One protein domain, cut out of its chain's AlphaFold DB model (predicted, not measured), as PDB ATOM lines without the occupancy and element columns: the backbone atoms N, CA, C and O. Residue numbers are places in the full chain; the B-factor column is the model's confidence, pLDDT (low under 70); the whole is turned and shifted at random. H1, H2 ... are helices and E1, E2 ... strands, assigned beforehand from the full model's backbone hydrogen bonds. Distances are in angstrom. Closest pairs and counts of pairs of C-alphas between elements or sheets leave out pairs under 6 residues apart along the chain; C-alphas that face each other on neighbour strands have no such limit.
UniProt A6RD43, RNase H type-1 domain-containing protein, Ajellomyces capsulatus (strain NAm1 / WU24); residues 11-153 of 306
ATOM      1  N   LYS A  11      42.884  20.915 -47.163       83.25
ATOM      2  CA  LYS A  11      43.710  20.922 -45.942       83.25
ATOM      3  C   LYS A  11      43.966  22.350 -45.489       83.25
ATOM      4  O   LYS A  11      43.738  22.639 -44.318       83.25
ATOM      5  N   SER A  12      44.333  23.232 -46.414       84.44
ATOM      6  CA  SER A  12      44.523  24.656 -46.122       84.44
ATOM      7  C   SER A  12      43.237  25.307 -45.606       84.44
ATOM      8  O   SER A  12      43.256  25.989 -44.584       84.44
ATOM      9  N   ALA A  13      42.089  25.010 -46.227       81.62
ATOM     10  CA  ALA A  13      40.792  25.496 -45.747       81.62
ATOM     11  C   ALA A  13      40.453  24.982 -44.332       81.62
ATOM     12  O   ALA A  13      39.930  25.728 -43.504       81.62
ATOM     13  N   ALA A  14      40.775  23.720 -44.028       84.75
ATOM     14  CA  ALA A  14      40.524  23.141 -42.711       84.75
ATOM     15  C   ALA A  14      41.436  23.735 -41.633       84.75
ATOM     16  O   ALA A  14      40.990  23.965 -40.509       84.75
ATOM     17  N   GLN A  15      42.698  24.009 -41.965       86.62
ATOM     18  CA  GLN A  15      43.624  24.686 -41.064       86.62
ATOM     19  C   GLN A  15      43.152  26.112 -40.758       86.62
ATOM     20  O   GLN A  15      43.020  26.461 -39.586       86.62
ATOM     21  N   ALA A  16      42.791  26.883 -41.787       87.25
ATOM     22  CA  ALA A  16      42.254  28.231 -41.620       87.25
ATOM     23  C   ALA A  16      40.974  28.241 -40.766       87.25
ATOM     24  O   ALA A  16      40.787  29.121 -39.926       87.25
ATOM     25  N   PHE A  17      40.099  27.240 -40.928       87.56
ATOM     26  CA  PHE A  17      38.915  27.099 -40.083       87.56
ATOM     27  C   PHE A  17      39.284  26.837 -38.617       87.56
ATOM     28  O   PHE A  17      38.720  27.470 -37.728       87.56
ATOM     29  N   LYS A  18      40.237  25.934 -38.349       88.19
ATOM     30  CA  LYS A  18      40.692  25.617 -36.984       88.19
ATOM     31  C   LYS A  18      41.321  26.826 -36.292       88.19
ATOM     32  O   LYS A  18      41.058  27.053 -35.116       88.19
ATOM     33  N   GLU A  19      42.141  27.590 -37.006       90.12
ATOM     34  CA  GLU A  19      42.757  28.819 -36.494       90.12
ATOM     35  C   GLU A  19      41.706  29.890 -36.197       90.12
ATOM     36  O   GLU A  19      41.717  30.475 -35.116       90.12
ATOM     37  N   TRP A  20      40.749  30.079 -37.110       89.50
ATOM     38  CA  TRP A  20      39.616  30.972 -36.896       89.50
ATOM     39  C   TRP A  20      38.791  30.559 -35.676       89.50
ATOM     40  O   TRP A  20      38.533  31.397 -34.824       89.50
ATOM     41  N   TRP A  21      38.411  29.285 -35.553       87.50
ATOM     42  CA  TRP A  21      37.561  28.823 -34.452       87.50
ATOM     43  C   TRP A  21      38.239  29.023 -33.091       87.50
ATOM     44  O   TRP A  21      37.596  29.463 -32.143       87.50
ATOM     45  N   ARG A  22      39.561  28.812 -33.016       86.69
ATOM     46  CA  ARG A  22      40.368  29.087 -31.814       86.69
ATOM     47  C   ARG A  22      40.463  30.568 -31.455       86.69
ATOM     48  O   ARG A  22      40.723  30.871 -30.295       86.69
ATOM     49  N   SER A  23      40.317  31.473 -32.423       87.50
ATOM     50  CA  SER A  23      40.381  32.918 -32.180       87.50
ATOM     51  C   SER A  23      39.035  33.532 -31.798       87.50
ATOM     52  O   SER A  23      38.987  34.718 -31.474       87.50
ATOM     53  N   GLN A  24      37.947  32.759 -31.847       86.62
ATOM     54  CA  GLN A  24      36.622  33.269 -31.523       86.62
ATOM     55  C   GLN A  24      36.369  33.312 -29.998       86.62
ATOM     56  O   GLN A  24      36.988  32.552 -29.245       86.62
ATOM     57  N   PRO A  25      35.465  34.187 -29.510       86.81
ATOM     58  CA  PRO A  25      35.178  34.317 -28.083       86.81
ATOM     59  C   PRO A  25      34.654  33.018 -27.461       86.81
ATOM     60  O   PRO A  25      33.756  32.364 -27.991       86.81
ATOM     61  N   SER A  26      35.150  32.664 -26.275       82.88
ATOM     62  CA  SER A  26      34.669  31.485 -25.539       82.88
ATOM     63  C   SER A  26      33.245  31.640 -24.994       82.88
ATOM     64  O   SER A  26      32.655  30.657 -24.557       82.88
ATOM     65  N   THR A  27      32.694  32.855 -25.019       84.75
ATOM     66  CA  THR A  27      31.319  33.172 -24.615       84.75
ATOM     67  C   THR A  27      30.287  32.796 -25.667       84.75
ATOM     68  O   THR A  27      29.128  32.567 -25.316       84.75
ATOM     69  N   ASP A  28      30.696  32.718 -26.932       82.44
ATOM     70  CA  ASP A  28      29.783  32.516 -28.050       82.44
ATOM     71  C   ASP A  28      29.447  31.032 -28.225       82.44
ATOM     72  O   ASP A  28      30.193  30.137 -27.813       82.44
ATOM     73  N   LEU A  29      28.291  30.779 -28.838       81.19
ATOM     74  CA  LEU A  29      27.828  29.437 -29.165       81.19
ATOM     75  C   LEU A  29      28.239  29.073 -30.591       81.19
ATOM     76  O   LEU A  29      27.921  29.788 -31.540       81.19
ATOM     77  N   TYR A  30      28.878  27.917 -30.741       81.88
ATOM     78  CA  TYR A  30      29.254  27.348 -32.032       81.88
ATOM     79  C   TYR A  30      28.413  26.112 -32.290       81.88
ATOM     80  O   TYR A  30      28.503  25.132 -31.551       81.88
ATOM     81  N   VAL A  31      27.599  26.160 -33.339       83.81
ATOM     82  CA  VAL A  31      26.781  25.029 -33.771       83.81
ATOM     83  C   VAL A  31      27.414  24.429 -35.017       83.81
ATOM     84  O   VAL A  31      27.598  25.123 -36.014       83.81
ATOM     85  N   PHE A  32      27.747  23.145 -34.950       83.62
ATOM     86  CA  PHE A  32      28.151  22.354 -36.105       83.62
ATOM     87  C   PHE A  32      27.010  21.427 -36.473       83.62
ATOM     88  O   PHE A  32      26.408  20.817 -35.589       83.62
ATOM     89  N   SER A  33      26.726  21.307 -37.760       81.12
ATOM     90  CA  SER A  33      25.639  20.489 -38.279       81.12
ATOM     91  C   SER A  33      26.074  19.782 -39.553       81.12
ATOM     92  O   SER A  33      26.810  20.362 -40.348       81.12
ATOM     93  N   ASP A  34      25.630  18.540 -39.737       82.12
ATOM     94  CA  ASP A  34      25.938  17.739 -40.927       82.12
ATOM     95  C   ASP A  34      24.784  16.778 -41.263       82.12
ATOM     96  O   ASP A  34      23.978  16.421 -40.391       82.12
ATOM     97  N   GLY A  35      24.676  16.397 -42.533       81.31
ATOM     98  CA  GLY A  35      23.655  15.504 -43.072       81.31
ATOM     99  C   GLY A  35      24.256  14.206 -43.610       81.31
ATOM    100  O   GLY A  35      25.306  14.191 -44.243       81.31
ATOM    101  N   SER A  36      23.570  13.080 -43.403       79.12
ATOM    102  CA  SER A  36      23.997  11.778 -43.923       79.12
ATOM    103  C   SER A  36      22.855  11.072 -44.645       79.12
ATOM    104  O   SER A  36      21.714  11.054 -44.191       79.12
ATOM    105  N   GLU A  37      23.192  10.403 -45.747       81.81
ATOM    106  CA  GLU A  37      22.309   9.496 -46.479       81.81
ATOM    107  C   GLU A  37      22.945   8.104 -46.537       81.81
ATOM    108  O   GLU A  37      24.107   7.963 -46.922       81.81
ATOM    109  N   GLN A  38      22.183   7.068 -46.182       76.31
ATOM    110  CA  GLN A  38      22.569   5.673 -46.400       76.31
ATOM    111  C   GLN A  38      21.437   4.912 -47.092       76.31
ATOM    112  O   GLN A  38      20.254   5.226 -46.947       76.31
ATOM    113  N   SER A  39      21.811   3.889 -47.855       73.88
ATOM    114  CA  SER A  39      20.875   2.940 -48.452       73.88
ATOM    115  C   SER A  39      20.895   1.664 -47.617       73.88
ATOM    116  O   SER A  39      21.892   0.945 -47.641       73.88
ATOM    117  N   LEU A  40      19.810   1.387 -46.895       66.75
ATOM    118  CA  LEU A  40      19.644   0.197 -46.058       66.75
ATOM    119  C   LEU A  40      18.440  -0.606 -46.574       66.75
ATOM    120  O   LEU A  40      17.347  -0.060 -46.697       66.75
ATOM    121  N   ASP A  41      18.628  -1.882 -46.917       61.81
ATOM    122  CA  ASP A  41      17.555  -2.795 -47.360       61.81
ATOM    123  C   ASP A  41      16.656  -2.245 -48.490       61.81
ATOM    124  O   ASP A  41      15.430  -2.309 -48.430       61.81
ATOM    125  N   ASN A  42      17.263  -1.664 -49.535       63.25
ATOM    126  CA  ASN A  42      16.576  -0.972 -50.647       63.25
ATOM    127  C   ASN A  42      15.702   0.226 -50.231       63.25
ATOM    128  O   ASN A  42      14.972   0.778 -51.058       63.25
ATOM    129  N   SER A  43      15.799   0.663 -48.977       63.50
ATOM    130  CA  SER A  43      15.183   1.877 -48.462       63.50
ATOM    131  C   SER A  43      16.252   2.935 -48.204       63.50
ATOM    132  O   SER A  43      17.358   2.662 -47.733       63.50
ATOM    133  N   ARG A  44      15.936   4.172 -48.568       72.75
ATOM    134  CA  ARG A  44      16.835   5.302 -48.382       72.75
ATOM    135  C   ARG A  44      16.562   5.918 -47.025       72.75
ATOM    136  O   ARG A  44      15.431   6.310 -46.752       72.75
ATOM    137  N   GLN A  45      17.593   6.024 -46.204       77.69
ATOM    138  CA  GLN A  45      17.501   6.665 -44.906       77.69
ATOM    139  C   GLN A  45      18.364   7.919 -44.891       77.69
ATOM    140  O   GLN A  45      19.518   7.911 -45.325       77.69
ATOM    141  N   VAL A  46      17.770   9.011 -44.422       79.12
ATOM    142  CA  VAL A  46      18.420  10.313 -44.310       79.12
ATOM    143  C   VAL A  46      18.332  10.757 -42.868       79.12
ATOM    144  O   VAL A  46      17.273  10.659 -42.252       79.12
ATOM    145  N   GLY A  47      19.431  11.262 -42.337       79.50
ATOM    146  CA  GLY A  47      19.502  11.775 -40.983       79.50
ATOM    147  C   GLY A  47      20.372  13.012 -40.933       79.50
ATOM    148  O   GLY A  47      21.200  13.247 -41.813       79.50
ATOM    149  N   TYR A  48      20.162  13.798 -39.893       80.56
ATOM    150  CA  TYR A  48      20.974  14.964 -39.605       80.56
ATOM    151  C   TYR A  48      21.416  14.932 -38.149       80.56
ATOM    152  O   TYR A  48      20.768  14.324 -37.287       80.56
ATOM    153  N   GLY A  49      22.534  15.589 -37.882       79.81
ATOM    154  CA  GLY A  49      23.070  15.756 -36.546       79.81
ATOM    155  C   GLY A  49      23.569  17.174 -36.351       79.81
ATOM    156  O   GLY A  49      24.075  17.785 -37.288       79.81
ATOM    157  N   PHE A  50      23.438  17.686 -35.130       82.62
ATOM    158  CA  PHE A  50      24.124  18.907 -34.735       82.62
ATOM    159  C   PHE A  50      24.725  18.788 -33.340       82.62
ATOM    160  O   PHE A  50      24.242  18.045 -32.482       82.62
ATOM    161  N   ILE A  51      25.774  19.563 -33.108       81.56
ATOM    162  CA  ILE A  51      26.467  19.676 -31.832       81.56
ATOM    163  C   ILE A  51      26.744  21.146 -31.526       81.56
ATOM    164  O   ILE A  51      27.083  21.926 -32.415       81.56
ATOM    165  N   VAL A  52      26.572  21.521 -30.260       82.44
ATOM    166  CA  VAL A  52      26.736  22.890 -29.768       82.44
ATOM    167  C   VAL A  52      27.908  22.947 -28.799       82.44
ATOM    168  O   VAL A  52      27.933  22.216 -27.806       82.44
ATOM    169  N   TYR A  53      28.838  23.859 -29.058       80.88
ATOM    170  CA  TYR A  53      29.985  24.164 -28.212       80.88
ATOM    171  C   TYR A  53      29.904  25.588 -27.663       80.88
ATOM    172  O   TYR A  53      29.432  26.496 -28.345       80.88
ATOM    173  N   GLN A  54      30.426  25.788 -26.456       82.62
ATOM    174  CA  GLN A  54      30.771  27.101 -25.910       82.62
ATOM    175  C   GLN A  54      32.202  27.030 -25.379       82.62
ATOM    176  O   GLN A  54      32.511  26.215 -24.501       82.62
ATOM    177  N   GLY A  55      33.103  27.817 -25.968       81.69
ATOM    178  CA  GLY A  55      34.541  27.593 -25.816       81.69
ATOM    179  C   GLY A  55      34.912  26.150 -26.191       81.69
ATOM    180  O   GLY A  55      34.532  25.668 -27.254       81.69
ATOM    181  N   ASN A  56      35.593  25.438 -25.289       78.81
ATOM    182  CA  ASN A  56      36.003  24.038 -25.493       78.81
ATOM    183  C   ASN A  56      35.033  23.015 -24.872       78.81
ATOM    184  O   ASN A  56      35.385  21.848 -24.713       78.81
ATOM    185  N   LYS A  57      33.834  23.439 -24.453       83.31
ATOM    186  CA  LYS A  57      32.862  22.564 -23.790       83.31
ATOM    187  C   LYS A  57      31.688  22.265 -24.714       83.31
ATOM    188  O   LYS A  57      30.996  23.182 -25.151       83.31
ATOM    189  N   GLN A  58      31.422  20.980 -24.943       85.56
ATOM    190  CA  GLN A  58      30.175  20.528 -25.555       85.56
ATOM    191  C   GLN A  58      29.008  20.798 -24.594       85.56
ATOM    192  O   GLN A  58      29.015  20.341 -23.449       85.56
ATOM    193  N   LEU A  59      28.008  21.542 -25.064       78.25
ATOM    194  CA  LEU A  59      26.803  21.873 -24.302       78.25
ATOM    195  C   LEU A  59      25.625  20.966 -24.652       78.25
ATOM    196  O   LEU A  59      24.869  20.575 -23.767       78.25
ATOM    197  N   ALA A  60      25.462  20.643 -25.934       78.81
ATOM    198  CA  ALA A  60      24.349  19.839 -26.419       78.81
ATOM    199  C   ALA A  60      24.726  19.101 -27.702       78.81
ATOM    200  O   ALA A  60      25.572  19.551 -28.469       78.81
ATOM    201  N   SER A  61      24.059  17.980 -27.948       82.44
ATOM    202  CA  SER A  61      24.121  17.249 -29.211       82.44
ATOM    203  C   SER A  61      22.755  16.671 -29.523       82.44
ATOM    204  O   SER A  61      22.065  16.203 -28.615       82.44
ATOM    205  N   PHE A  62      22.398  16.650 -30.796       80.12
ATOM    206  CA  PHE A  62      21.140  16.104 -31.269       80.12
ATOM    207  C   PHE A  62      21.355  15.349 -32.576       80.12
ATOM    208  O   PHE A  62      22.237  15.675 -33.367       80.12
ATOM    209  N   SER A  63      20.533  14.330 -32.795       82.81
ATOM    210  CA  SER A  63      20.527  13.548 -34.023       82.81
ATOM    211  C   SER A  63      19.124  13.009 -34.263       82.81
ATOM    212  O   SER A  63      18.547  12.426 -33.341       82.81
ATOM    213  N   ALA A  64      18.600  13.149 -35.478       76.50
ATOM    214  CA  ALA A  64      17.292  12.610 -35.845       76.50
ATOM    215  C   ALA A  64      17.260  12.116 -37.291       76.50
ATOM    216  O   ALA A  64      17.966  12.627 -38.164       76.50
ATOM    217  N   ALA A  65      16.424  11.107 -37.528       78.00
ATOM    218  CA  ALA A  65      16.130  10.610 -38.862       78.00
ATOM    219  C   ALA A  65      15.005  11.445 -39.489       78.00
ATOM    220  O   ALA A  65      13.977  11.699 -38.855       78.00
ATOM    221  N   LEU A  66      15.197  11.852 -40.742       71.69
ATOM    222  CA  LEU A  66      14.142  12.436 -41.563       71.69
ATOM    223  C   LEU A  66      13.247  11.332 -42.131       71.69
ATOM    224  O   LEU A  66      13.624  10.160 -42.192       71.69
ATOM    225  N   SER A  67      12.055  11.720 -42.593       66.56
ATOM    226  CA  SER A  67      11.148  10.801 -43.288       66.56
ATOM    227  C   SER A  67      11.877  10.060 -44.424       66.56
ATOM    228  O   SER A  67      12.633  10.708 -45.153       66.56
ATOM    229  N   PRO A  68      11.615   8.757 -44.660       65.50
ATOM    230  CA  PRO A  68      12.192   8.000 -45.782       65.50
ATOM    231  C   PRO A  68      11.912   8.603 -47.169       65.50
ATOM    232  O   PRO A  68      12.555   8.248 -48.154       65.50
ATOM    233  N   MET A  69      10.945   9.523 -47.263       60.62
ATOM    234  CA  MET A  69      10.651  10.293 -48.475       60.62
ATOM    235  C   MET A  69      11.553  11.530 -48.660       60.62
ATOM    236  O   MET A  69      11.416  12.225 -49.666       60.62
ATOM    237  N   SER A  70      12.446  11.824 -47.712       63.03
ATOM    238  CA  SER A  70      13.326  13.002 -47.724       63.03
ATOM    239  C   SER A  70      14.618  12.739 -48.497       63.03
ATOM    240  O   SER A  70      15.129  11.613 -48.558       63.03
ATOM    241  N   HIS A  71      15.159  13.799 -49.096       63.97
ATOM    242  CA  HIS A  71      16.419  13.780 -49.825       63.97
ATOM    243  C   HIS A  71      17.620  14.223 -48.964       63.97
ATOM    244  O   HIS A  71      17.421  14.874 -47.945       63.97
ATOM    245  N   VAL A  72      18.868  13.910 -49.358       61.59
ATOM    246  CA  VAL A  72      20.064  14.419 -48.650       61.59
ATOM    247  C   VAL A  72      20.043  15.937 -48.643       61.59
ATOM    248  O   VAL A  72      20.234  16.517 -47.593       61.59
ATOM    249  N   PHE A  73      19.593  16.553 -49.740       60.22
ATOM    250  CA  PHE A  73      19.309  17.985 -49.842       60.22
ATOM    251  C   PHE A  73      18.407  18.545 -48.726       60.22
ATOM    252  O   PHE A  73      18.498  19.728 -48.417       60.22
ATOM    253  N   ASP A  74      17.528  17.734 -48.127       60.62
ATOM    254  CA  ASP A  74      16.663  18.165 -47.025       60.62
ATOM    255  C   ASP A  74      17.402  18.152 -45.677       60.62
ATOM    256  O   ASP A  74      17.202  19.057 -44.871       60.62
ATOM    257  N   ALA A  75      18.296  17.180 -45.456       58.22
ATOM    258  CA  ALA A  75      19.237  17.219 -44.333       58.22
ATOM    259  C   ALA A  75      20.276  18.330 -44.525       58.22
ATOM    260  O   ALA A  75      20.552  19.071 -43.591       58.22
ATOM    261  N   GLU A  76      20.757  18.513 -45.752       63.03
ATOM    262  CA  GLU A  76      21.702  19.558 -46.136       63.03
ATOM    263  C   GLU A  76      21.129  20.970 -45.921       63.03
ATOM    264  O   GLU A  76      21.796  21.875 -45.424       63.03
ATOM    265  N   ALA A  77      19.848  21.172 -46.248       58.12
ATOM    266  CA  ALA A  77      19.152  22.432 -45.994       58.12
ATOM    267  C   ALA A  77      18.989  22.730 -44.498       58.12
ATOM    268  O   ALA A  77      18.969  23.897 -44.110       58.12
ATOM    269  N   LEU A  78      18.880  21.692 -43.667       58.59
ATOM    270  CA  LEU A  78      18.799  21.822 -42.216       58.59
ATOM    271  C   LEU A  78      20.186  22.013 -41.577       58.59
ATOM    272  O   LEU A  78      20.309  22.715 -40.576       58.59
ATOM    273  N   CYS A  79      21.223  21.439 -42.190       56.56
ATOM    274  CA  CYS A  79      22.608  21.491 -41.725       56.56
ATOM    275  C   CYS A  79      23.459  22.584 -42.376       56.56
ATOM    276  O   CYS A  79      24.617  22.750 -41.998       56.56
ATOM    277  N   LEU A  80      22.885  23.351 -43.308       60.44
ATOM    278  CA  LEU A  80      23.528  24.468 -44.008       60.44
ATOM    279  C   LEU A  80      24.853  24.081 -44.695       60.44
ATOM    280  O   LEU A  80      25.717  24.929 -44.910       60.44
ATOM    281  N   ASP A  81      25.023  22.809 -45.038       47.66
ATOM    282  CA  ASP A  81      26.257  22.223 -45.588       47.66
ATOM    283  C   ASP A  81      26.369  22.396 -47.119       47.66
ATOM    284  O   ASP A  81      27.430  22.184 -47.714       47.66
ATOM    285  N   ASN A  82      25.292  22.848 -47.762       54.19
ATOM    286  CA  ASN A  82      25.249  23.127 -49.182       54.19
ATOM    287  C   ASN A  82      25.520  24.610 -49.445       54.19
ATOM    288  O   ASN A  82      24.800  25.499 -48.980       54.19
ATOM    289  N   THR A  83      26.529  24.892 -50.271       49.69
ATOM    290  CA  THR A  83      26.903  26.258 -50.651       49.69
ATOM    291  C   THR A  83      25.706  27.023 -51.228       49.69
ATOM    292  O   THR A  83      25.526  28.196 -50.915       49.69
ATOM    293  N   SER A  84      24.817  26.364 -51.984       51.75
ATOM    294  CA  SER A  84      23.589  26.977 -52.516       51.75
ATOM    295  C   SER A  84      22.560  27.362 -51.440       51.75
ATOM    296  O   SER A  84      21.824  28.328 -51.636       51.75
ATOM    297  N   VAL A  85      22.549  26.692 -50.280       54.47
ATOM    298  CA  VAL A  85      21.717  27.053 -49.117       54.47
ATOM    299  C   VAL A  85      22.314  28.261 -48.396       54.47
ATOM    300  O   VAL A  85      21.585  29.205 -48.106       54.47
ATOM    301  N   ILE A  86      23.638  28.301 -48.197       54.38
ATOM    302  CA  ILE A  86      24.337  29.465 -47.620       54.38
ATOM    303  C   ILE A  86      24.148  30.710 -48.504       54.38
ATOM    304  O   ILE A  86      23.819  31.783 -48.001       54.38
ATOM    305  N   TRP A  87      24.318  30.577 -49.824       52.88
ATOM    306  CA  TRP A  87      24.095  31.665 -50.784       52.88
ATOM    307  C   TRP A  87      22.628  32.059 -50.881       52.88
ATOM    308  O   TRP A  87      22.322  33.246 -50.928       52.88
ATOM    309  N   GLY A  88      21.725  31.076 -50.854       54.25
ATOM    310  CA  GLY A  88      20.298  31.315 -50.752       54.25
ATOM    311  C   GLY A  88      19.999  32.169 -49.530       54.25
ATOM    312  O   GLY A  88      19.354  33.196 -49.668       54.25
ATOM    313  N   ILE A  89      20.458  31.782 -48.341       55.06
ATOM    314  CA  ILE A  89      20.231  32.516 -47.085       55.06
ATOM    315  C   ILE A  89      20.827  33.930 -47.126       55.06
ATOM    316  O   ILE A  89      20.243  34.864 -46.585       55.06
ATOM    317  N   ARG A  90      21.965  34.111 -47.803       55.06
ATOM    318  CA  ARG A  90      22.588  35.426 -48.021       55.06
ATOM    319  C   ARG A  90      21.911  36.260 -49.127       55.06
ATOM    320  O   ARG A  90      22.272  37.422 -49.290       55.06
ATOM    321  N   GLY A  91      20.958  35.698 -49.877       54.62
ATOM    322  CA  GLY A  91      20.256  36.329 -51.003       54.62
ATOM    323  C   GLY A  91      18.723  36.237 -50.912       54.62
ATOM    324  O   GLY A  91      18.152  36.016 -49.846       54.62
ATOM    325  N   SER A  92      18.026  36.434 -52.039       48.09
ATOM    326  CA  SER A  92      16.565  36.256 -52.134       48.09
ATOM    327  C   SER A  92      16.211  34.799 -52.464       48.09
ATOM    328  O   SER A  92      16.708  34.236 -53.435       48.09
ATOM    329  N   ALA A  93      15.360  34.196 -51.635       44.62
ATOM    330  CA  ALA A  93      15.074  32.761 -51.576       44.62
ATOM    331  C   ALA A  93      14.611  32.104 -52.892       44.62
ATOM    332  O   ALA A  93      13.689  32.590 -53.549       44.62
ATOM    333  N   ALA A  94      15.163  30.926 -53.211       46.59
ATOM    334  CA  ALA A  94      14.585  30.001 -54.188       46.59
ATOM    335  C   ALA A  94      13.529  29.093 -53.523       46.59
ATOM    336  O   ALA A  94      13.679  28.654 -52.387       46.59
ATOM    337  N   ALA A  95      12.446  28.801 -54.247       43.00
ATOM    338  CA  ALA A  95      11.196  28.239 -53.724       43.00
ATOM    339  C   ALA A  95      11.191  26.715 -53.433       43.00
ATOM    340  O   ALA A  95      10.245  26.016 -53.807       43.00
ATOM    341  N   SER A  96      12.207  26.161 -52.767       45.84
ATOM    342  CA  SER A  96      12.178  24.754 -52.327       45.84
ATOM    343  C   SER A  96      12.827  24.560 -50.955       45.84
ATOM    344  O   SER A  96      13.941  25.021 -50.744       45.84
ATOM    345  N   SER A  97      12.108  23.859 -50.064       52.59
ATOM    346  CA  SER A  97      12.380  23.647 -48.621       52.59
ATOM    347  C   SER A  97      12.054  24.853 -47.718       52.59
ATOM    348  O   SER A  97      12.841  25.302 -46.894       52.59
ATOM    349  N   ASN A  98      10.820  25.347 -47.883       56.34
ATOM    350  CA  ASN A  98      10.293  26.618 -47.371       56.34
ATOM    351  C   ASN A  98      10.355  26.782 -45.836       56.34
ATOM    352  O   ASN A  98      10.639  27.871 -45.365       56.34
ATOM    353  N   TRP A  99      10.101  25.747 -45.026       58.44
ATOM    354  CA  TRP A  99       9.949  25.954 -43.574       58.44
ATOM    355  C   TRP A  99      11.290  26.123 -42.841       58.44
ATOM    356  O   TRP A  99      11.455  27.112 -42.131       58.44
ATOM    357  N   ALA A 100      12.256  25.218 -43.045       59.19
ATOM    358  CA  ALA A 100      13.558  25.271 -42.372       59.19
ATOM    359  C   ALA A 100      14.321  26.525 -42.804       59.19
ATOM    360  O   ALA A 100      14.831  27.280 -41.983       59.19
ATOM    361  N   TYR A 101      14.273  26.815 -44.102       59.81
ATOM    362  CA  TYR A 101      14.887  27.989 -44.689       59.81
ATOM    363  C   TYR A 101      14.250  29.303 -44.189       59.81
ATOM    364  O   TYR A 101      14.971  30.217 -43.786       59.81
ATOM    365  N   ASN A 102      12.912  29.406 -44.126       64.25
ATOM    366  CA  ASN A 102      12.249  30.591 -43.561       64.25
ATOM    367  C   ASN A 102      12.530  30.745 -42.064       64.25
ATOM    368  O   ASN A 102      12.714  31.868 -41.597       64.25
ATOM    369  N   ARG A 103      12.602  29.635 -41.321       65.19
ATOM    370  CA  ARG A 103      12.926  29.662 -39.895       65.19
ATOM    371  C   ARG A 103      14.362  30.116 -39.656       65.19
ATOM    372  O   ARG A 103      14.585  30.935 -38.771       65.19
ATOM    373  N   CYS A 104      15.316  29.672 -40.476       62.44
ATOM    374  CA  CYS A 104      16.682  30.191 -40.459       62.44
ATOM    375  C   CYS A 104      16.708  31.700 -40.738       62.44
ATOM    376  O   CYS A 104      17.311  32.436 -39.968       62.44
ATOM    377  N   HIS A 105      16.007  32.188 -41.768       64.94
ATOM    378  CA  HIS A 105      15.904  33.633 -42.046       64.94
ATOM    379  C   HIS A 105      15.307  34.432 -40.889       64.94
ATOM    380  O   HIS A 105      15.755  35.538 -40.605       64.94
ATOM    381  N   GLU A 106      14.290  33.893 -40.223       68.00
ATOM    382  CA  GLU A 106      13.688  34.524 -39.054       68.00
ATOM    383  C   GLU A 106      14.682  34.605 -37.884       68.00
ATOM    384  O   GLU A 106      14.866  35.678 -37.310       68.00
ATOM    385  N   LEU A 107      15.387  33.509 -37.591       67.19
ATOM    386  CA  LEU A 107      16.396  33.451 -36.532       67.19
ATOM    387  C   LEU A 107      17.582  34.384 -36.809       67.19
ATOM    388  O   LEU A 107      18.033  35.072 -35.899       67.19
ATOM    389  N   LEU A 108      18.042  34.469 -38.062       67.56
ATOM    390  CA  LEU A 108      19.107  35.391 -38.480       67.56
ATOM    391  C   LEU A 108      18.704  36.869 -38.352       67.56
ATOM    392  O   LEU A 108      19.572  37.724 -38.211       67.56
ATOM    393  N   ARG A 109      17.403  37.191 -38.411       71.62
ATOM    394  CA  ARG A 109      16.902  38.558 -38.170       71.62
ATOM    395  C   ARG A 109      16.757  38.883 -36.685       71.62
ATOM    396  O   ARG A 109      16.838  40.051 -36.322       71.62
ATOM    397  N   GLN A 110      16.492  37.879 -35.850       76.75
ATOM    398  CA  GLN A 110      16.229  38.046 -34.415       76.75
ATOM    399  C   GLN A 110      17.495  37.939 -33.553       76.75
ATOM    400  O   GLN A 110      17.531  38.480 -32.447       76.75
ATOM    401  N   HIS A 111      18.535  37.262 -34.043       75.88
ATOM    402  CA  HIS A 111      19.751  36.967 -33.291       75.88
ATOM    403  C   HIS A 111      21.013  37.304 -34.093       75.88
ATOM    404  O   HIS A 111      21.033  37.218 -35.317       75.88
ATOM    405  N   ASN A 112      22.099  37.646 -33.392       78.81
ATOM    406  CA  ASN A 112      23.404  37.873 -34.012       78.81
ATOM    407  C   ASN A 112      24.076  36.532 -34.347       78.81
ATOM    408  O   ASN A 112      24.832  35.988 -33.545       78.81
ATOM    409  N   VAL A 113      23.747  35.975 -35.511       75.88
ATOM    410  CA  VAL A 113      24.200  34.647 -35.944       75.88
ATOM    411  C   VAL A 113      25.092  34.777 -37.178       75.88
ATOM    412  O   VAL A 113      24.691  35.326 -38.202       75.88
ATOM    413  N   GLY A 114      26.309  34.235 -37.089       74.31
ATOM    414  CA  GLY A 114      27.247  34.132 -38.206       74.31
ATOM    415  C   GLY A 114      27.216  32.748 -38.858       74.31
ATOM    416  O   GLY A 114      27.130  31.736 -38.170       74.31
ATOM    417  N   LEU A 115      27.332  32.693 -40.190       74.94
ATOM    418  CA  LEU A 115      27.424  31.441 -40.951       74.94
ATOM    419  C   LEU A 115      28.805  31.286 -41.589       74.94
ATOM    420  O   LEU A 115      29.235  32.157 -42.358       74.94
ATOM    421  N   LYS A 116      29.462  30.153 -41.326       80.12
ATOM    422  CA  LYS A 116      30.768  29.800 -41.892       80.12
ATOM    423  C   LYS A 116      30.784  28.342 -42.338       80.12
ATOM    424  O   LYS A 116      30.415  27.456 -41.580       80.12
ATOM    425  N   TRP A 117      31.255  28.106 -43.558       83.00
ATOM    426  CA  TRP A 117      31.433  26.761 -44.095       83.00
ATOM    427  C   TRP A 117      32.670  26.075 -43.489       83.00
ATOM    428  O   TRP A 117      33.727  26.703 -43.372       83.00
ATOM    429  N   ALA A 118      32.539  24.791 -43.141       80.69
ATOM    430  CA  ALA A 118      33.611  23.940 -42.629       80.69
ATOM    431  C   ALA A 118      33.880  22.762 -43.594       80.69
ATOM    432  O   ALA A 118      32.937  22.121 -44.061       80.69
ATOM    433  N   PRO A 119      35.146  22.435 -43.912       80.56
ATOM    434  CA  PRO A 119      35.460  21.255 -44.713       80.56
ATOM    435  C   PRO A 119      35.208  19.943 -43.955       80.56
ATOM    436  O   PRO A 119      35.837  19.691 -42.927       80.56
ATOM    437  N   GLY A 120      34.385  19.061 -44.524       79.56
ATOM    438  CA  GLY A 120      34.174  17.710 -43.989       79.56
ATOM    439  C   GLY A 120      35.359  16.752 -44.190       79.56
ATOM    440  O   GLY A 120      36.085  16.850 -45.190       79.56
ATOM    441  N   HIS A 121      35.505  15.802 -43.257       80.19
ATOM    442  CA  HIS A 121      36.535  14.746 -43.206       80.19
ATOM    443  C   HIS A 121      37.981  15.260 -43.134       80.19
ATOM    444  O   HIS A 121      38.896  14.690 -43.734       80.19
ATOM    445  N   MET A 122      38.186  16.366 -42.417       85.81
ATOM    446  CA  MET A 122      39.487  17.027 -42.250       85.81
ATOM    447  C   MET A 122      39.915  17.138 -40.775       85.81
ATOM    448  O   MET A 122      40.825  17.907 -40.432       85.81
ATOM    449  N   GLY A 123      39.268  16.382 -39.884       83.12
ATOM    450  CA  GLY A 123      39.593  16.331 -38.459       83.12
ATOM    451  C   GLY A 123      39.268  17.634 -37.733       83.12
ATOM    452  O   GLY A 123      40.050  18.071 -36.887       83.12
ATOM    453  N   ILE A 124      38.196  18.320 -38.135       87.19
ATOM    454  CA  ILE A 124      37.605  19.429 -37.373       87.19
ATOM    455  C   ILE A 124      36.624  18.791 -36.398       87.19
ATOM    456  O   ILE A 124      35.600  18.284 -36.837       87.19
ATOM    457  N   GLU A 125      36.943  18.811 -35.104       88.38
ATOM    458  CA  GLU A 125      36.207  18.072 -34.067       88.38
ATOM    459  C   GLU A 125      34.687  18.244 -34.175       88.38
ATOM    460  O   GLU A 125      33.980  17.256 -34.347       88.38
ATOM    461  N   GLY A 126      34.194  19.487 -34.191       85.50
ATOM    462  CA  GLY A 126      32.758  19.748 -34.282       85.50
ATOM    463  C   GLY A 126      32.106  19.226 -35.568       85.50
ATOM    464  O   GLY A 126      30.977  18.749 -35.524       85.50
ATOM    465  N   ASN A 127      32.815  19.249 -36.703       85.81
ATOM    466  CA  ASN A 127      32.282  18.737 -37.969       85.81
ATOM    467  C   ASN A 127      32.295  17.205 -38.021       85.81
ATOM    468  O   ASN A 127      31.347  16.609 -38.515       85.81
ATOM    469  N   GLU A 128      33.360  16.558 -37.542       88.75
ATOM    470  CA  GLU A 128      33.410  15.089 -37.491       88.75
ATOM    471  C   GLU A 128      32.357  14.544 -36.519       88.75
ATOM    472  O   GLU A 128      31.748  13.507 -36.772       88.75
ATOM    473  N   GLU A 129      32.103  15.257 -35.421       87.12
ATOM    474  CA  GLU A 129      31.090  14.863 -34.450       87.12
ATOM    475  C   GLU A 129      29.666  15.078 -34.986       87.12
ATOM    476  O   GLU A 129      28.804  14.219 -34.794       87.12
ATOM    477  N   ALA A 130      29.422  16.157 -35.738       85.00
ATOM    478  CA  ALA A 130      28.165  16.350 -36.459       85.00
ATOM    479  C   ALA A 130      27.922  15.248 -37.514       85.00
ATOM    480  O   ALA A 130      26.840  14.659 -37.530       85.00
ATOM    481  N   ASP A 131      28.937  14.886 -38.310       85.62
ATOM    482  CA  ASP A 131      28.890  13.763 -39.267       85.62
ATOM    483  C   ASP A 131      28.613  12.426 -38.558       85.62
ATOM    484  O   ASP A 131      27.768  11.631 -38.982       85.62
ATOM    485  N   ARG A 132      29.269  12.184 -37.415       87.69
ATOM    486  CA  ARG A 132      29.044  10.990 -36.590       87.69
ATOM    487  C   ARG A 132      27.604  10.919 -36.078       87.69
ATOM    488  O   ARG A 132      27.001   9.844 -36.106       87.69
ATOM    489  N   LEU A 133      27.046  12.039 -35.617       85.44
ATOM    490  CA  LEU A 133      25.658  12.143 -35.161       85.44
ATOM    491  C   LEU A 133      24.668  11.926 -36.313       85.44
ATOM    492  O   LEU A 133      23.709  11.169 -36.149       85.44
ATOM    493  N   ALA A 134      24.933  12.503 -37.485       83.19
ATOM    494  CA  ALA A 134      24.120  12.311 -38.681       83.19
ATOM    495  C   ALA A 134      24.108  10.840 -39.123       83.19
ATOM    496  O   ALA A 134      23.047  10.262 -39.350       83.19
ATOM    497  N   LYS A 135      25.273  10.182 -39.153       85.19
ATOM    498  CA  LYS A 135      25.378   8.743 -39.442       85.19
ATOM    499  C   LYS A 135      24.664   7.893 -38.397       85.19
ATOM    500  O   LYS A 135      23.965   6.950 -38.756       85.19
ATOM    501  N   ARG A 136      24.781   8.237 -37.110       83.62
ATOM    502  CA  ARG A 136      24.078   7.532 -36.026       83.62
ATOM    503  C   ARG A 136      22.560   7.608 -36.187       83.62
ATOM    504  O   ARG A 136      21.899   6.601 -35.935       83.62
ATOM    505  N   ALA A 137      22.029   8.759 -36.600       77.88
ATOM    506  CA  ALA A 137      20.602   8.926 -36.870       77.88
ATOM    507  C   ALA A 137      20.101   7.994 -37.980       77.88
ATOM    508  O   ALA A 137      18.971   7.531 -37.910       77.88
ATOM    509  N   VAL A 138      20.952   7.702 -38.965       76.50
ATOM    510  CA  VAL A 138      20.635   6.819 -40.094       76.50
ATOM    511  C   VAL A 138      20.833   5.337 -39.757       76.50
ATOM    512  O   VAL A 138      20.120   4.482 -40.267       76.50
ATOM    513  N   SER A 139      21.809   5.005 -38.908       69.94
ATOM    514  CA  SER A 139      22.129   3.613 -38.556       69.94
ATOM    515  C   SER A 139      21.349   3.074 -37.349       69.94
ATOM    516  O   SER A 139      21.368   1.871 -37.100       69.94
ATOM    517  N   SER A 140      20.690   3.938 -36.577       58.62
ATOM    518  CA  SER A 140      19.853   3.546 -35.436       58.62
ATOM    519  C   SER A 140      18.379   3.685 -35.807       58.62
ATOM    520  O   SER A 140      18.028   4.563 -36.587       58.62
ATOM    521  N   THR A 141      17.491   2.929 -35.156       53.94
ATOM    522  CA  THR A 141      16.049   3.232 -35.067       53.94
ATOM    523  C   THR A 141      15.832   4.503 -34.229       53.94
ATOM    524  O   THR A 141      15.149   4.487 -33.205       53.94
ATOM    525  N   ALA A 142      16.522   5.595 -34.573       51.91
ATOM    526  CA  ALA A 142      16.390   6.879 -33.912       51.91
ATOM    527  C   ALA A 142      14.927   7.315 -34.005       51.91
ATOM    528  O   ALA A 142      14.258   7.038 -35.004       51.91
ATOM    529  N   ALA A 143      14.424   7.951 -32.944       49.97
ATOM    530  CA  ALA A 143      13.045   8.415 -32.910       49.97
ATOM    531  C   ALA A 143      12.762   9.216 -34.197       49.97
ATOM    532  O   ALA A 143      13.546  10.119 -34.515       49.97
ATOM    533  N   PRO A 144      11.709   8.867 -34.961       55.53
ATOM    534  CA  PRO A 144      11.361   9.616 -36.157       55.53
ATOM    535  C   PRO A 144      11.190  11.079 -35.763       55.53
ATOM    536  O   PRO A 144      10.619  11.367 -34.704       55.53
ATOM    537  N   ALA A 145      11.732  11.993 -36.570       57.81
ATOM    538  CA  ALA A 145      11.602  13.414 -36.288       57.81
ATOM    539  C   ALA A 145      10.119  13.765 -36.048       57.81
ATOM    540  O   ALA A 145       9.237  13.253 -36.736       57.81
ATOM    541  N   TYR A 146       9.832  14.574 -35.027       48.66
ATOM    542  CA  TYR A 146       8.475  14.978 -34.661       48.66
ATOM    543  C   TYR A 146       8.179  16.352 -35.269       48.66
ATOM    544  O   TYR A 146       9.002  17.247 -35.157       48.66
ATOM    545  N   GLY A 147       7.005  16.543 -35.881       60.25
ATOM    546  CA  GLY A 147       6.614  17.837 -36.458       60.25
ATOM    547  C   GLY A 147       6.828  17.945 -37.972       60.25
ATOM    548  O   GLY A 147       6.553  17.000 -38.713       60.25
ATOM    549  N   LEU A 148       7.249  19.120 -38.452       54.94
ATOM    550  CA  LEU A 148       7.387  19.411 -39.889       54.94
ATOM    551  C   LEU A 148       8.500  18.579 -40.545       54.94
ATOM    552  O   LEU A 148       8.399  18.252 -41.727       54.94
ATOM    553  N   GLU A 149       9.507  18.166 -39.777       54.00
ATOM    554  CA  GLU A 149      10.600  17.274 -40.178       54.00
ATOM    555  C   GLU A 149      10.127  15.853 -40.552       54.00
ATOM    556  O   GLU A 149      10.820  15.131 -41.271       54.00
ATOM    557  N   ALA A 150       8.938  15.444 -40.087       57.41
ATOM    558  CA  ALA A 150       8.305  14.170 -40.442       57.41
ATOM    559  C   ALA A 150       7.579  14.223 -41.797       57.41
ATOM    560  O   ALA A 150       7.234  13.184 -42.370       57.41
ATOM    561  N   THR A 151       7.293  15.430 -42.297       55.66
ATOM    562  CA  THR A 151       6.503  15.614 -43.515       55.66
ATOM    563  C   THR A 151       7.385  15.509 -44.761       55.66
ATOM    564  O   THR A 151       8.500  16.035 -44.777       55.66
ATOM    565  N   PRO A 152       6.928  14.821 -45.823       57.19
ATOM    566  CA  PRO A 152       7.703  14.694 -47.050       57.19
ATOM    567  C   PRO A 152       7.917  16.067 -47.694       57.19
ATOM    568  O   PRO A 152       6.981  16.853 -47.855       57.19
ATOM    569  N   THR A 153       9.151  16.354 -48.105       62.91
ATOM    570  CA  THR A 153       9.482  17.623 -48.760       62.91
ATOM    571  C   THR A 153       8.900  17.683 -50.170       62.91
ATOM    572  O   THR A 153       8.670  16.662 -50.819       62.91
TER     573      THR A 153
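This is residues 11 to 153 of the 306 residues of the protein "RNase H type-1 domain-containing protein" of Ajellomyces capsulatus (strain NAm1 / WU24) (UniProt A6RD43). Look first for a long, twisted sheet of three strands, with H5 packed over one face and H2 over the other. On H2's side, H3 and H4 make a loose helical lobe farther out from the sheet, while H1 sits off the sheet, away from the other helices, near the end where E1 begins. The printed part has 143 residues, with five named helices and three named strands in the order H1 E1 E2 E3 H2 H3 H4 H5; the sheet runs E1, E2, E3, all antiparallel, and the class is mixed, helices and strands. The whole is compact, with a radius of gyration of the C-alphas of 15.2 A and spans of 44 by 33 by 27 A.

Start at E2, residues 43 to 54, the inner strand. E1, residues 29 to 40, is its antiparallel neighbour in a hairpin, at 165 degrees; look for N 34 and O 49 within hydrogen-bond range at 3.0 A. E3, residues 57 to 65, forms the second hairpin with E2, where N 50 and O 62 are 2.9 A apart. E1, E2 and E3 are a meander, each strand the antiparallel neighbour of the one before. H5, residues 125 to 139, is on the sheet; its closest C-alpha to E2 is Ala 134, 4.2 A from that of Gly 49. On the opposite face, H2, residues 72 to 79, lies over E1 at a height over the sheet of 7.2 A and runs along the strands, at 12 degrees to E1 on the local plane; these are three layers, helices on both faces of a sheet. Outward from H2, find H4, residues 98 to 110, which touches H2 with residues 100 to 101 alone, at a shallow tilt of 16 degrees, the same way; the closest C-alphas, Leu 78 and Ala 100, are 6.3 A apart. H3, residues 83 to 90, only just touches H4, with 3 pairs of C-alphas within 8 A, the closest being Ile 89 and His 105 at 6.7 A. H1, residues 11 to 23, is not on the sheet and touches no helix. In the five helices every O i to N i+4 pair is within hydrogen-bond range.

Find C-alpha 11 at (43.710, 20.922, -45.942); from there H1 runs 18.6 A to Ser 23. E1 starts at C-alpha 29, (27.828, 29.437, -29.165), and covers 34.7 A; E2 covers 37.3 A and E3 25.5 A. H2 and H3 have 8 residues each, and H4 is 18.3 A long. H5 runs 20.7 A and ends at C-alpha 139, (22.129, 3.613, -38.556).

The C-alphas farthest apart are those of Pro 25 and Asn 42, at 45.8 A. The printed part has no cut, and the long link is H4 to H5, residues 111 to 124. Look for pLDDT under 70 at residues 40 to 43, 67 to 108 and 139 to 153; the mean of the printed part is 71.6.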